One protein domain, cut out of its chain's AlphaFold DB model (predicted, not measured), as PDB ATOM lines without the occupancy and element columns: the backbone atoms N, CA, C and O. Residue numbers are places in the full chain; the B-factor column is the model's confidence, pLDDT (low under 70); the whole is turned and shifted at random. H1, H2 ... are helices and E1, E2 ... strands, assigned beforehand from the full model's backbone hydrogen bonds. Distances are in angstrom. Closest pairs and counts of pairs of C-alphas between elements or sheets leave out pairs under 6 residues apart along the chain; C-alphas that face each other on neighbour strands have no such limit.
ATOM      1  N   ASP A 292     164.220 164.066 139.456       62.78
ATOM      2  CA  ASP A 292     164.031 164.963 140.611       62.78
ATOM      3  C   ASP A 292     163.188 166.204 140.288       62.78
ATOM      4  O   ASP A 292     162.793 166.953 141.178       62.78
ATOM      5  N   LEU A 293     162.906 166.422 139.003       61.47
ATOM      6  CA  LEU A 293     162.066 167.509 138.505       61.47
ATOM      7  C   LEU A 293     160.672 167.009 138.098       61.47
ATOM      8  O   LEU A 293     159.864 167.779 137.583       61.47
ATOM      9  N   ARG A 294     160.387 165.715 138.300       65.12
ATOM     10  CA  ARG A 294     159.110 165.087 137.958       65.12
ATOM     11  C   ARG A 294     158.134 165.156 139.125       65.12
ATOM     12  O   ARG A 294     158.448 164.753 140.240       65.12
ATOM     13  N   ILE A 295     156.925 165.630 138.863       64.12
ATOM     14  CA  ILE A 295     155.879 165.867 139.877       64.12
ATOM     15  C   ILE A 295     154.816 164.760 139.881       64.12
ATOM     16  O   ILE A 295     153.974 164.682 140.769       64.12
ATOM     17  N   ASP A 296     154.871 163.861 138.902       60.06
ATOM     18  CA  ASP A 296     153.960 162.731 138.718       60.06
ATOM     19  C   ASP A 296     154.356 161.500 139.554       60.06
ATOM     20  O   ASP A 296     153.653 160.491 139.576       60.06
ATOM     21  N   ARG A 297     155.493 161.558 140.259       72.62
ATOM     22  CA  ARG A 297     156.011 160.436 141.050       72.62
ATOM     23  C   ARG A 297     155.312 160.302 142.403       72.62
ATOM     24  O   ARG A 297     154.950 161.317 143.005       72.62
ATOM     25  N   PRO A 298     155.164 159.064 142.914       73.81
ATOM     26  CA  PRO A 298     154.423 158.797 144.139       73.81
ATOM     27  C   PRO A 298     155.018 159.553 145.328       73.81
ATOM     28  O   PRO A 298     156.230 159.531 145.572       73.81
ATOM     29  N   VAL A 299     154.129 160.222 146.057       79.81
ATOM     30  CA  VAL A 299     154.447 160.955 147.279       79.81
ATOM     31  C   VAL A 299     154.542 159.964 148.433       79.81
ATOM     32  O   VAL A 299     153.632 159.175 148.663       79.81
ATOM     33  N   VAL A 300     155.658 160.010 149.152       82.88
ATOM     34  CA  VAL A 300     155.949 159.159 150.314       82.88
ATOM     35  C   VAL A 300     155.633 159.896 151.616       82.88
ATOM     36  O   VAL A 300     155.238 159.278 152.600       82.88
ATOM     37  N   TYR A 301     155.787 161.222 151.629       82.31
ATOM     38  CA  TYR A 301     155.541 162.049 152.805       82.31
ATOM     39  C   TYR A 301     155.136 163.468 152.399       82.31
ATOM     40  O   TYR A 301     155.647 163.995 151.414       82.31
ATOM     41  N   THR A 302     154.244 164.096 153.161       81.19
ATOM     42  CA  THR A 302     153.872 165.505 152.987       81.19
ATOM     43  C   THR A 302     153.946 166.269 154.297       81.19
ATOM     44  O   THR A 302     153.673 165.718 155.372       81.19
ATOM     45  N   ASP A 303     154.298 167.547 154.190       80.31
ATOM     46  CA  ASP A 303     154.334 168.480 155.309       80.31
ATOM     47  C   ASP A 303     153.940 169.895 154.872       80.31
ATOM     48  O   ASP A 303     154.157 170.284 153.728       80.31
ATOM     49  N   THR A 304     153.349 170.673 155.773       85.00
ATOM     50  CA  THR A 304     153.017 172.084 155.533       85.00
ATOM     51  C   THR A 304     153.976 172.948 156.330       85.00
ATOM     52  O   THR A 304     153.953 172.921 157.558       85.00
ATOM     53  N   VAL A 305     154.810 173.725 155.642       82.94
ATOM     54  CA  VAL A 305     155.925 174.445 156.268       82.94
ATOM     55  C   VAL A 305     155.860 175.929 155.923       82.94
ATOM     56  O   VAL A 305     155.483 176.312 154.814       82.94
ATOM     57  N   LYS A 306     156.215 176.780 156.893       85.69
ATOM     58  CA  LYS A 306     156.359 178.223 156.681       85.69
ATOM     59  C   LYS A 306     157.673 178.526 155.964       85.69
ATOM     60  O   LYS A 306     158.710 177.951 156.284       85.69
ATOM     61  N   VAL A 307     157.654 179.485 155.050       85.62
ATOM     62  CA  VAL A 307     158.830 180.011 154.357       85.62
ATOM     63  C   VAL A 307     159.010 181.505 154.607       85.62
ATOM     64  O   VAL A 307     158.058 182.233 154.894       85.62
ATOM     65  N   SER A 308     160.256 181.959 154.484       82.75
ATOM     66  CA  SER A 308     160.686 183.321 154.816       82.75
ATOM     67  C   SER A 308     160.088 184.434 153.946       82.75
ATOM     68  O   SER A 308     160.180 185.597 154.325       82.75
ATOM     69  N   ALA A 309     159.521 184.112 152.778       76.94
ATOM     70  CA  ALA A 309     158.889 185.073 151.871       76.94
ATOM     71  C   ALA A 309     157.918 184.378 150.903       76.94
ATOM     72  O   ALA A 309     158.040 183.177 150.666       76.94
ATOM     73  N   VAL A 310     156.993 185.149 150.315       72.25
ATOM     74  CA  VAL A 310     156.093 184.673 149.253       72.25
ATOM     75  C   VAL A 310     156.909 184.386 147.978       72.25
ATOM     76  O   VAL A 310     157.605 185.281 147.484       72.25
ATOM     77  N   PRO A 311     156.851 183.161 147.436       65.75
ATOM     78  CA  PRO A 311     157.500 182.800 146.181       65.75
ATOM     79  C   PRO A 311     156.931 183.589 144.988       65.75
ATOM     80  O   PRO A 311     155.725 183.758 144.863       65.75
ATOM     81  N   GLY A 312     157.792 184.050 144.073       56.97
ATOM     82  CA  GLY A 312     157.364 184.747 142.846       56.97
ATOM     83  C   GLY A 312     157.445 186.280 142.861       56.97
ATOM     84  O   GLY A 312     157.166 186.891 141.838       56.97
ATOM     85  N   GLY A 313     157.868 186.907 143.965       54.91
ATOM     86  CA  GLY A 313     158.302 188.315 143.969       54.91
ATOM     87  C   GLY A 313     159.771 188.492 143.545       54.91
ATOM     88  O   GLY A 313     160.486 187.510 143.349       54.91
ATOM     89  N   HIS A 314     160.266 189.737 143.485       48.50
ATOM     90  CA  HIS A 314     161.692 190.076 143.287       48.50
ATOM     91  C   HIS A 314     162.576 189.704 144.500       48.50
ATOM     92  O   HIS A 314     163.388 190.501 144.974       48.50
ATOM     93  N   ALA A 315     162.396 188.513 145.069       51.00
ATOM     94  CA  ALA A 315     163.178 188.046 146.199       51.00
ATOM     95  C   ALA A 315     164.639 187.857 145.760       51.00
ATOM     96  O   ALA A 315     164.992 186.902 145.076       51.00
ATOM     97  N   THR A 316     165.503 188.788 146.162       54.16
ATOM     98  CA  THR A 316     166.952 188.743 145.904       54.16
ATOM     99  C   THR A 316     167.685 187.751 146.810       54.16
ATOM    100  O   THR A 316     168.853 187.444 146.580       54.16
ATOM    101  N   LYS A 317     167.009 187.248 147.852       67.88
ATOM    102  CA  LYS A 317     167.541 186.299 148.836       67.88
ATOM    103  C   LYS A 317     166.843 184.948 148.718       67.88
ATOM    104  O   LYS A 317     165.652 184.880 148.427       67.88
ATOM    105  N   LYS A 318     167.591 183.885 149.018       80.62
ATOM    106  CA  LYS A 318     167.094 182.507 149.058       80.62
ATOM    107  C   LYS A 318     165.928 182.377 150.047       80.62
ATOM    108  O   LYS A 318     166.050 182.809 151.193       80.62
ATOM    109  N   ILE A 319     164.822 181.777 149.610       84.12
ATOM    110  CA  ILE A 319     163.645 181.547 150.454       84.12
ATOM    111  C   ILE A 319     163.899 180.297 151.305       84.12
ATOM    112  O   ILE A 319     164.056 179.198 150.776       84.12
ATOM    113  N   THR A 320     163.975 180.463 152.624       88.12
ATOM    114  CA  THR A 320     164.318 179.389 153.580       88.12
ATOM    115  C   THR A 320     163.099 178.957 154.388       88.12
ATOM    116  O   THR A 320     162.127 179.710 154.497       88.12
ATOM    117  N   PHE A 321     163.137 177.744 154.942       88.12
ATOM    118  CA  PHE A 321     162.075 177.232 155.808       88.12
ATOM    119  C   PHE A 321     162.201 177.784 157.229       88.12
ATOM    120  O   PHE A 321     163.284 177.804 157.815       88.12
ATOM    121  N   ILE A 322     161.077 178.218 157.790       83.50
ATOM    122  CA  ILE A 322     160.978 178.692 159.168       83.50
ATOM    123  C   ILE A 322     160.589 177.499 160.036       83.50
ATOM    124  O   ILE A 322     159.492 176.958 159.912       83.50
ATOM    125  N   VAL A 323     161.513 177.100 160.908       77.06
ATOM    126  CA  VAL A 323     161.379 175.918 161.774       77.06
ATOM    127  C   VAL A 323     161.032 176.299 163.222       77.06
ATOM    128  O   VAL A 323     160.617 175.446 164.002       77.06
ATOM    129  N   ASP A 324     161.158 177.580 163.582       70.50
ATOM    130  CA  ASP A 324     160.911 178.079 164.936       70.50
ATOM    131  C   ASP A 324     159.529 178.753 165.049       70.50
ATOM    132  O   ASP A 324     159.190 179.636 164.260       70.50
ATOM    133  N   ASP A 325     158.771 178.421 166.100       57.88
ATOM    134  CA  ASP A 325     157.425 178.964 166.389       57.88
ATOM    135  C   ASP A 325     157.414 180.446 166.827       57.88
ATOM    136  O   ASP A 325     156.369 180.998 167.158       57.88
ATOM    137  N   LYS A 326     158.570 181.122 166.855       57.22
ATOM    138  CA  LYS A 326     158.707 182.494 167.385       57.22
ATOM    139  C   LYS A 326     158.400 183.600 166.368       57.22
ATOM    140  O   LYS A 326     158.352 184.765 166.749       57.22
ATOM    141  N   SER A 327     158.248 183.257 165.088       55.41
ATOM    142  CA  SER A 327     157.961 184.207 164.007       55.41
ATOM    143  C   SER A 327     156.508 184.083 163.551       55.41
ATOM    144  O   SER A 327     156.135 183.110 162.888       55.41
ATOM    145  N   ASP A 328     155.696 185.098 163.852       52.84
ATOM    146  CA  ASP A 328     154.303 185.165 163.387       52.84
ATOM    147  C   ASP A 328     154.190 185.418 161.875       52.84
ATOM    148  O   ASP A 328     153.181 185.067 161.264       52.84
ATOM    149  N   ASN A 329     155.250 185.922 161.233       60.72
ATOM    150  CA  ASN A 329     155.266 186.201 159.799       60.72
ATOM    151  C   ASN A 329     155.938 185.062 159.012       60.72
ATOM    152  O   ASN A 329     157.089 184.708 159.273       60.72
ATOM    153  N   GLY A 330     155.223 184.501 158.033       67.56
ATOM    154  CA  GLY A 330     155.725 183.496 157.091       67.56
ATOM    155  C   GLY A 330     154.644 183.062 156.096       67.56
ATOM    156  O   GLY A 330     153.467 183.021 156.449       67.56
ATOM    157  N   HIS A 331     155.033 182.756 154.858       79.31
ATOM    158  CA  HIS A 331     154.126 182.224 153.827       79.31
ATOM    159  C   HIS A 331     154.097 180.697 153.896       79.31
ATOM    160  O   HIS A 331     155.112 180.099 154.234       79.31
ATOM    161  N   PHE A 332     152.975 180.045 153.606       81.44
ATOM    162  CA  PHE A 332     152.876 178.586 153.728       81.44
ATOM    163  C   PHE A 332     153.036 177.892 152.380       81.44
ATOM    164  O   PHE A 332     152.397 178.266 151.401       81.44
ATOM    165  N   VAL A 333     153.837 176.827 152.364       79.62
ATOM    166  CA  VAL A 333     153.968 175.912 151.223       79.62
ATOM    167  C   VAL A 333     153.760 174.469 151.678       79.62
ATOM    168  O   VAL A 333     153.996 174.119 152.837       79.62
ATOM    169  N   VAL A 334     153.327 173.616 150.755       83.44
ATOM    170  CA  VAL A 334     153.147 172.180 150.971       83.44
ATOM    171  C   VAL A 334     154.354 171.442 150.407       83.44
ATOM    172  O   VAL A 334     154.512 171.323 149.195       83.44
ATOM    173  N   LEU A 335     155.208 170.923 151.280       88.00
ATOM    174  CA  LEU A 335     156.305 170.037 150.916       88.00
ATOM    175  C   LEU A 335     155.785 168.630 150.630       88.00
ATOM    176  O   LEU A 335     154.998 168.069 151.389       88.00
ATOM    177  N   SER A 336     156.274 168.049 149.542       86.50
ATOM    178  CA  SER A 336     156.034 166.667 149.146       86.50
ATOM    179  C   SER A 336     157.368 165.968 148.930       86.50
ATOM    180  O   SER A 336     158.144 166.345 148.053       86.50
ATOM    181  N   VAL A 337     157.622 164.934 149.722       87.06
ATOM    182  CA  VAL A 337     158.727 164.000 149.531       87.06
ATOM    183  C   VAL A 337     158.260 162.909 148.582       87.06
ATOM    184  O   VAL A 337     157.226 162.277 148.811       87.06
ATOM    185  N   ARG A 338     159.032 162.655 147.534       85.12
ATOM    186  CA  ARG A 338     158.696 161.710 146.469       85.12
ATOM    187  C   ARG A 338     159.798 160.677 146.303       85.12
ATOM    188  O   ARG A 338     160.960 160.932 146.618       85.12
ATOM    189  N   LYS A 339     159.426 159.500 145.799       83.19
ATOM    190  CA  LYS A 339     160.375 158.428 145.476       83.19
ATOM    191  C   LYS A 339     160.836 158.559 144.026       83.19
ATOM    192  O   LYS A 339     160.024 158.438 143.110       83.19
ATOM    193  N   ALA A 340     162.132 158.775 143.815       75.75
ATOM    194  CA  ALA A 340     162.728 158.740 142.484       75.75
ATOM    195  C   ALA A 340     162.806 157.288 141.982       75.75
ATOM    196  O   ALA A 340     163.169 156.375 142.732       75.75
ATOM    197  N   GLN A 341     162.461 157.068 140.712       64.69
ATOM    198  CA  GLN A 341     162.649 155.776 140.054       64.69
ATOM    199  C   GLN A 341     164.067 155.728 139.449       64.69
ATOM    200  O   GLN A 341     164.460 156.713 138.825       64.69
ATOM    201  N   PRO A 342     164.837 154.635 139.624       65.00
ATOM    202  CA  PRO A 342     166.175 154.504 139.042       65.00
ATOM    203  C   PRO A 342     166.136 154.706 137.526       65.00
ATOM    204  O   PRO A 342     165.307 154.081 136.859       65.00
ATOM    205  N   SER A 343     167.013 155.551 136.978       58.53
ATOM    206  CA  SER A 343     167.088 155.755 135.520       58.53
ATOM    207  C   SER A 343     167.923 154.667 134.833       58.53
ATOM    208  O   SER A 343     167.743 154.401 133.647       58.53
ATOM    209  N   ALA A 344     168.804 153.998 135.586       64.56
ATOM    210  CA  ALA A 344     169.639 152.890 135.132       64.56
ATOM    211  C   ALA A 344     169.547 151.680 136.077       64.56
ATOM    212  O   ALA A 344     169.230 151.806 137.259       64.56
ATOM    213  N   GLN A 345     169.883 150.497 135.559       56.31
ATOM    214  CA  GLN A 345     169.719 149.198 136.232       56.31
ATOM    215  C   GLN A 345     170.529 149.039 137.541       56.31
ATOM    216  O   GLN A 345     170.220 148.154 138.331       56.31
ATOM    217  N   ASN A 346     171.514 149.913 137.791       60.69
ATOM    218  CA  ASN A 346     172.399 149.894 138.968       60.69
ATOM    219  C   ASN A 346     172.199 151.076 139.938       60.69
ATOM    220  O   ASN A 346     172.961 151.218 140.895       60.69
ATOM    221  N   GLU A 347     171.213 151.944 139.710       67.06
ATOM    222  CA  GLU A 347     170.988 153.124 140.549       67.06
ATOM    223  C   GLU A 347     170.005 152.801 141.692       67.06
ATOM    224  O   GLU A 347     168.979 152.146 141.493       67.06
ATOM    225  N   LYS A 348     170.322 153.212 142.925       66.94
ATOM    226  CA  LYS A 348     169.457 152.955 144.089       66.94
ATOM    227  C   LYS A 348     168.289 153.942 144.109       66.94
ATOM    228  O   LYS A 348     168.455 155.118 143.801       66.94
ATOM    229  N   ALA A 349     167.107 153.475 144.517       72.38
ATOM    230  CA  ALA A 349     165.963 154.357 144.731       72.38
ATOM    231  C   ALA A 349     166.274 155.360 145.855       72.38
ATOM    232  O   ALA A 349     166.716 154.962 146.935       72.38
ATOM    233  N   ARG A 350     166.003 156.642 145.603       81.88
ATOM    234  CA  ARG A 350     166.245 157.745 146.542       81.88
ATOM    235  C   ARG A 350     165.022 158.638 146.694       81.88
ATOM    236  O   ARG A 350     164.091 158.564 145.887       81.88
ATOM    237  N   LEU A 351     165.017 159.460 147.737       85.69
ATOM    238  CA  LEU A 351     163.982 160.467 147.970       85.69
ATOM    239  C   LEU A 351     164.419 161.846 147.466       85.69
ATOM    240  O   LEU A 351     165.603 162.175 147.468       85.69
ATOM    241  N   TYR A 352     163.446 162.655 147.057       86.06
ATOM    242  CA  TYR A 352     163.623 164.074 146.737       86.06
ATOM    243  C   TYR A 352     162.398 164.874 147.191       86.06
ATOM    244  O   TYR A 352     161.358 164.295 147.510       86.06
ATOM    245  N   CYS A 353     162.524 166.202 147.242       87.12
ATOM    246  CA  CYS A 353     161.467 167.102 147.704       87.12
ATOM    247  C   CYS A 353     161.026 168.099 146.632       87.12
ATOM    248  O   CYS A 353     161.849 168.714 145.956       87.12
ATOM    249  N   THR A 354     159.718 168.332 146.577       86.56
ATOM    250  CA  THR A 354     159.085 169.434 145.843       86.56
ATOM    251  C   THR A 354     158.207 170.238 146.801       86.56
ATOM    252  O   THR A 354     157.644 169.659 147.728       86.56
ATOM    253  N   ALA A 355     158.037 171.539 146.585       85.69
ATOM    254  CA  ALA A 355     157.074 172.361 147.323       85.69
ATOM    255  C   ALA A 355     155.978 172.881 146.400       85.69
ATOM    256  O   ALA A 355     156.284 173.399 145.337       85.69
ATOM    257  N   TYR A 356     154.725 172.800 146.827       81.00
ATOM    258  CA  TYR A 356     153.585 173.422 146.164       81.00
ATOM    259  C   TYR A 356     153.133 174.654 146.947       81.00
ATOM    260  O   TYR A 356     152.951 174.585 148.163       81.00
ATOM    261  N   ASP A 357     152.938 175.771 146.258       74.94
ATOM    262  CA  ASP A 357     152.339 176.982 146.803       74.94
ATOM    263  C   ASP A 357     150.859 177.057 146.384       74.94
ATOM    264  O   ASP A 357     150.573 177.291 145.207       74.94
ATOM    265  N   PRO A 358     149.904 176.895 147.319       64.06
ATOM    266  CA  PRO A 358     148.479 176.996 147.014       64.06
ATOM    267  C   PRO A 358     148.031 178.386 146.558       64.06
ATOM    268  O   PRO A 358     147.009 178.492 145.888       64.06
ATOM    269  N   PHE A 359     148.757 179.446 146.926       62.41
ATOM    270  CA  PHE A 359     148.396 180.819 146.582       62.41
ATOM    271  C   PHE A 359     148.749 181.138 145.128       62.41
ATOM    272  O   PHE A 359     147.914 181.645 144.385       62.41
ATOM    273  N   THR A 360     149.964 180.797 144.697       62.06
ATOM    274  CA  THR A 360     150.392 181.011 143.304       62.06
ATOM    275  C   THR A 360     150.074 179.826 142.393       62.06
ATOM    276  O   THR A 360     150.338 179.892 141.196       62.06
ATOM    277  N   SER A 361     149.568 178.722 142.952       67.75
ATOM    278  CA  SER A 361     149.416 177.425 142.279       67.75
ATOM    279  C   SER A 361     150.713 176.902 141.642       67.75
ATOM    280  O   SER A 361     150.663 176.147 140.679       67.75
ATOM    281  N   CYS A 362     151.885 177.294 142.153       71.56
ATOM    282  CA  CYS A 362     153.178 176.913 141.572       71.56
ATOM    283  C   CYS A 362     153.815 175.748 142.322       71.56
ATOM    284  O   CYS A 362     153.694 175.656 143.543       71.56
ATOM    285  N   GLU A 363     154.599 174.933 141.617       77.94
ATOM    286  CA  GLU A 363     155.516 173.986 142.256       77.94
ATOM    287  C   GLU A 363     156.959 174.468 142.155       77.94
ATOM    288  O   GLU A 363     157.362 175.095 141.176       77.94
ATOM    289  N   TYR A 364     157.752 174.140 143.165       81.06
ATOM    290  CA  TYR A 364     159.134 174.551 143.334       81.06
ATOM    291  C   TYR A 364     160.011 173.342 143.642       81.06
ATOM    292  O   TYR A 364     159.618 172.432 144.380       81.06
ATOM    293  N   ALA A 365     161.224 173.360 143.100       83.75
ATOM    294  CA  ALA A 365     162.289 172.467 143.509       83.75
ATOM    295  C   ALA A 365     162.677 172.801 144.947       83.75
ATOM    296  O   ALA A 365     162.622 173.962 145.354       83.75
ATOM    297  N   ILE A 366     163.104 171.799 145.707       88.38
ATOM    298  CA  ILE A 366     163.748 172.025 146.997       88.38
ATOM    299  C   ILE A 366     165.242 171.825 146.837       88.38
ATOM    300  O   ILE A 366     165.690 170.847 146.257       88.38
ATOM    301  N   GLU A 367     166.025 172.753 147.362       88.50
ATOM    302  CA  GLU A 367     167.477 172.634 147.406       88.50
ATOM    303  C   GLU A 367     167.931 172.258 148.813       88.50
ATOM    304  O   GLU A 367     167.267 172.608 149.787       88.50
ATOM    305  N   GLY A 368     169.088 171.602 148.926       85.00
ATOM    306  CA  GLY A 368     169.734 171.311 150.213       85.00
ATOM    307  C   GLY A 368     169.356 169.971 150.851       85.00
ATOM    308  O   GLY A 368     169.817 169.681 151.954       85.00
ATOM    309  N   TYR A 369     168.557 169.136 150.178       84.69
ATOM    310  CA  TYR A 369     168.328 167.757 150.618       84.69
ATOM    311  C   TYR A 369     169.529 166.842 150.279       84.69
ATOM    312  O   TYR A 369     170.263 167.132 149.331       84.69
ATOM    313  N   PRO A 370     169.764 165.744 151.029       83.31
ATOM    314  CA  PRO A 370     170.916 164.866 150.809       83.31
ATOM    315  C   PRO A 370     170.877 164.161 149.438       83.31
ATOM    316  O   PRO A 370     169.822 163.654 149.060       83.31
ATOM    317  N   PRO A 371     172.005 164.049 148.709       75.25
ATOM    318  CA  PRO A 371     172.037 163.371 147.407       75.25
ATOM    319  C   PRO A 371     171.742 161.864 147.513       75.25
ATOM    320  O   PRO A 371     171.021 161.321 146.679       75.25
ATOM    321  N   ASP A 372     172.207 161.212 148.585       76.88
ATOM    322  CA  ASP A 372     171.984 159.787 148.872       76.88
ATOM    323  C   ASP A 372     170.817 159.563 149.854       76.88
ATOM    324  O   ASP A 372     170.913 158.745 150.769       76.88
ATOM    325  N   TRP A 373     169.721 160.321 149.729       83.81
ATOM    326  CA  TRP A 373     168.589 160.229 150.662       83.81
ATOM    327  C   TRP A 373     167.891 158.856 150.573       83.81
ATOM    328  O   TRP A 373     167.254 158.569 149.551       83.81
ATOM    329  N   PRO A 374     167.962 158.001 151.619       80.38
ATOM    330  CA  PRO A 374     167.459 156.632 151.538       80.38
ATOM    331  C   PRO A 374     165.939 156.559 151.338       80.38
ATOM    332  O   PRO A 374     165.181 157.247 152.020       80.38
ATOM    333  N   ALA A 375     165.480 155.684 150.435       81.12
ATOM    334  CA  ALA A 375     164.054 155.482 150.140       81.12
ATOM    335  C   ALA A 375     163.216 154.968 151.328       81.12
ATOM    336  O   ALA A 375     161.992 155.068 151.294       81.12
ATOM    337  N   ASP A 376     163.857 154.416 152.356       78.25
ATOM    338  CA  ASP A 376     163.254 153.854 153.566       78.25
ATOM    339  C   ASP A 376     163.239 154.829 154.759       78.25
ATOM    340  O   ASP A 376     162.764 154.462 155.833       78.25
ATOM    341  N   PHE A 377     163.687 156.080 154.577       80.94
ATOM    342  CA  PHE A 377     163.769 157.094 155.640       80.94
ATOM    343  C   PHE A 377     162.463 157.248 156.445       80.94
ATOM    344  O   PHE A 377     162.502 157.331 157.668       80.94
ATOM    345  N   PHE A 378     161.306 157.227 155.771       77.88
ATOM    346  CA  PHE A 378     159.979 157.346 156.400       77.88
ATOM    347  C   PHE A 378     159.315 155.998 156.739       77.88
ATOM    348  O   PHE A 378     158.218 155.979 157.288       77.88
ATOM    349  N   ALA A 379     159.948 154.873 156.397       70.50
ATOM    350  CA  ALA A 379     159.413 153.528 156.626       70.50
ATOM    351  C   ALA A 379     159.979 152.868 157.896       70.50
ATOM    352  O   ALA A 379     159.396 151.915 158.414       70.50
ATOM    353  N   ASN A 380     161.111 153.361 158.408       68.56
ATOM    354  CA  ASN A 380     161.774 152.791 159.575       68.56
ATOM    355  C   ASN A 380     161.105 153.251 160.885       68.56
ATOM    356  O   ASN A 380     161.203 154.414 161.272       68.56
ATOM    357  N   SER A 381     160.443 152.316 161.570       60.88
ATOM    358  CA  SER A 381     159.670 152.573 162.796       60.88
ATOM    359  C   SER A 381     160.536 152.845 164.036       60.88
ATOM    360  O   SER A 381     160.023 153.368 165.022       60.88
ATOM    361  N   ASP A 382     161.838 152.542 163.983       59.62
ATOM    362  CA  ASP A 382     162.764 152.658 165.120       59.62
ATOM    363  C   ASP A 382     163.503 154.010 165.172       59.62
ATOM    364  O   ASP A 382     164.299 154.264 166.080       59.62
ATOM    365  N   ARG A 383     163.262 154.903 164.200       69.50
ATOM    366  CA  ARG A 383     163.901 156.225 164.114       69.50
ATOM    367  C   ARG A 383     162.943 157.347 164.487       69.50
ATOM    368  O   ARG A 383     161.785 157.365 164.079       69.50
ATOM    369  N   ASN A 384     163.456 158.356 165.193       76.19
ATOM    370  CA  ASN A 384     162.729 159.607 165.408       76.19
ATOM    371  C   ASN A 384     162.845 160.497 164.160       76.19
ATOM    372  O   ASN A 384     163.558 161.505 164.154       76.19
ATOM    373  N   PHE A 385     162.150 160.088 163.095       77.50
ATOM    374  CA  PHE A 385     162.171 160.766 161.802       77.50
ATOM    375  C   PHE A 385     161.705 162.224 161.903       77.50
ATOM    376  O   PHE A 385     162.160 163.042 161.121       77.50
ATOM    377  N   GLU A 386     160.850 162.578 162.871       77.75
ATOM    378  CA  GLU A 386     160.360 163.950 163.066       77.75
ATOM    379  C   GLU A 386     161.506 164.899 163.448       77.75
ATOM    380  O   GLU A 386     161.665 165.977 162.879       77.75
ATOM    381  N   LYS A 387     162.372 164.474 164.376       79.50
ATOM    382  CA  LYS A 387     163.552 165.252 164.777       79.50
ATOM    383  C   LYS A 387     164.561 165.382 163.630       79.50
ATOM    384  O   LYS A 387     165.152 166.447 163.453       79.50
ATOM    385  N   GLU A 388     164.758 164.312 162.866       81.50
ATOM    386  CA  GLU A 388     165.635 164.303 161.687       81.50
ATOM    387  C   GLU A 388     165.061 165.163 160.548       81.50
ATOM    388  O   GLU A 388     165.800 165.907 159.907       81.50
ATOM    389  N   TRP A 389     163.742 165.146 160.352       84.75
ATOM    390  CA  TRP A 389     163.016 165.969 159.387       84.75
ATOM    391  C   TRP A 389     163.135 167.462 159.706       84.75
ATOM    392  O   TRP A 389     163.513 168.249 158.844       84.75
ATOM    393  N   ILE A 390     162.932 167.849 160.968       84.44
ATOM    394  CA  ILE A 390     163.139 169.224 161.450       84.44
ATOM    395  C   ILE A 390     164.590 169.682 161.222       84.44
ATOM    396  O   ILE A 390     164.828 170.830 160.845       84.44
ATOM    397  N   ALA A 391     165.575 168.802 161.433       85.81
ATOM    398  CA  ALA A 391     166.980 169.110 161.161       85.81
ATOM    399  C   ALA A 391     167.257 169.279 159.656       85.81
ATOM    400  O   ALA A 391     168.005 170.180 159.274       85.81
ATOM    401  N   LEU A 392     166.622 168.467 158.806       86.38
ATOM    402  CA  LEU A 392     166.695 168.591 157.350       86.38
ATOM    403  C   LEU A 392     166.071 169.900 156.853       86.38
ATOM    404  O   LEU A 392     166.695 170.589 156.050       86.38
ATOM    405  N   LEU A 393     164.902 170.299 157.370       88.81
ATOM    406  CA  LEU A 393     164.241 171.557 156.999       88.81
ATOM    407  C   LEU A 393     165.143 172.782 157.216       88.81
ATOM    408  O   LEU A 393     165.112 173.707 156.410       88.81
ATOM    409  N   LYS A 394     165.999 172.769 158.249       88.75
ATOM    410  CA  LYS A 394     166.970 173.848 158.517       88.75
ATOM    411  C   LYS A 394     168.065 173.970 157.453       88.75
ATOM    412  O   LYS A 394     168.672 175.031 157.338       88.75
ATOM    413  N   MET A 395     168.338 172.900 156.708       88.25
ATOM    414  CA  MET A 395     169.332 172.875 155.628       88.25
ATOM    415  C   MET A 395     168.702 173.071 154.244       88.25
ATOM    416  O   MET A 395     169.417 173.343 153.279       88.25
ATOM    417  N   MET A 396     167.378 172.932 154.139       91.19
ATOM    418  CA  MET A 396     166.647 173.030 152.885       91.19
ATOM    419  C   MET A 396     166.162 174.458 152.594       91.19
ATOM    420  O   MET A 396     166.043 175.317 153.469       91.19
ATOM    421  N   SER A 397     165.839 174.710 151.332       90.88
ATOM    422  CA  SER A 397     165.296 175.991 150.871       90.88
ATOM    423  C   SER A 397     164.482 175.822 149.595       90.88
ATOM    424  O   SER A 397     164.730 174.888 148.830       90.88
ATOM    425  N   LEU A 398     163.571 176.757 149.334       86.94
ATOM    426  CA  LEU A 398     162.855 176.829 148.066       86.94
ATOM    427  C   LEU A 398     163.831 177.189 146.934       86.94
ATOM    428  O   LEU A 398     164.577 178.165 147.038       86.94
ATOM    429  N   GLY A 399     163.824 176.384 145.878       80.12
ATOM    430  CA  GLY A 399     164.624 176.553 144.669       80.12
ATOM    431  C   GLY A 399     163.803 177.085 143.493       80.12
ATOM    432  O   GLY A 399     162.845 177.844 143.660       80.12
ATOM    433  N   ILE A 400     164.190 176.686 142.279       75.75
ATOM    434  CA  ILE A 400     163.542 177.115 141.030       75.75
ATOM    435  C   ILE A 400     162.087 176.629 140.918       75.75
ATOM    436  O   ILE A 400     161.728 175.583 141.453       75.75
ATOM    437  N   THR A 401     161.247 177.360 140.181       76.06
ATOM    438  CA  THR A 401     159.889 176.906 139.838       76.06
ATOM    439  C   THR A 401     159.952 175.717 138.871       76.06
ATOM    440  O   THR A 401     160.649 175.776 137.859       76.06
ATOM    441  N   LEU A 402     159.222 174.649 139.189       72.56
ATOM    442  CA  LEU A 402     159.069 173.440 138.374       72.56
ATOM    443  C   LEU A 402     157.874 173.528 137.426       72.56
ATOM    444  O   LEU A 402     157.909 172.959 136.336       72.56
ATOM    445  N   THR A 403     156.822 174.245 137.822       73.94
ATOM    446  CA  THR A 403     155.665 174.456 136.956       73.94
ATOM    447  C   THR A 403     155.985 175.427 135.822       73.94
ATOM    448  O   THR A 403     156.670 176.434 136.038       73.94
ATOM    449  N   PRO A 404     155.458 175.177 134.609       73.88
ATOM    450  CA  PRO A 404     155.595 176.122 133.523       73.88
ATOM    451  C   PRO A 404     154.985 177.481 133.866       73.88
ATOM    452  O   PRO A 404     153.891 177.570 134.435       73.88
TER     453      PRO A 404
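Overview. This is residues 292 to 404 of the 766 residues of the protein "WW domain-containing protein" of Globisporangium ultimum (strain ATCC 200006 / CBS 805.95 / DAOM BR144) (UniProt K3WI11). Look first for a small closed barrel of six antiparallel strands, E1 to E6, with one short helix, H1, packed on its outside by residues 389 to 393, near E2 and E1. Round the ring run E1, E2, E6, E5, E4, E3 and back to E1. The printed part has 113 residues, with the order E1, E2, E3, E4, E5, H1, E6; the class is mostly strand, though under half of the residues are in named elements. It is compact, with a radius of gyration of the C-alphas of 14.4 A and spans of 43 by 35 by 21 A.

Arrangement. Begin at E3, residues 331 to 339, with E1, residues 299 to 307, on one side (N 335 to O 303, 2.7 A) and E4, residues 351 to 357, on the other (N 336 to O 354, 2.8 A). E1 bends by 54 degrees at residue 304. E5, residues 362 to 367, follows E4 as a hairpin (N 364 to O 355, 2.7 A), and E3, E4 and E5 form a meander, each strand the antiparallel neighbour of the one before. Next comes E6, residues 397 to 401 (N 399 to O 365, 2.8 A). E2, residues 319 to 322, closes the ring by staggered pairing: residues 319 to 320 pair with E6 (N 398 to O 319, 2.9 A) and residues 321 to 322 with E1 (N 322 to O 306, 2.8 A). H1, residues 385 to 393, is on the barrel; the closest C-alphas of E2 and H1, Phe 321 and Leu 393, are 6.2 A apart. In H1 every O i to N i+4 pair is within hydrogen-bond range.

Along the chain. Find C-alpha 299 at (154.447, 160.955, 147.279); E1 runs 20.8 A from there. E3 measures 26.0 A, E4 20.2 A, E5 16.0 A, H1 12.0 A and E2 9.5 A. E6 runs 12.3 A to C-alpha 401 at (159.889, 176.906, 139.838).

Size, cuts and confidence. The C-alphas farthest apart, those of Asp 328 and Gln 345, are 47.6 A apart. The printed part has no cut. The links E1 to E2, E3 to E4 and E5 to H1 are long. Mean pLDDT of the printed part is 75.4, and 34 residues are under 70, among them 311 to 317 and 341 to 348.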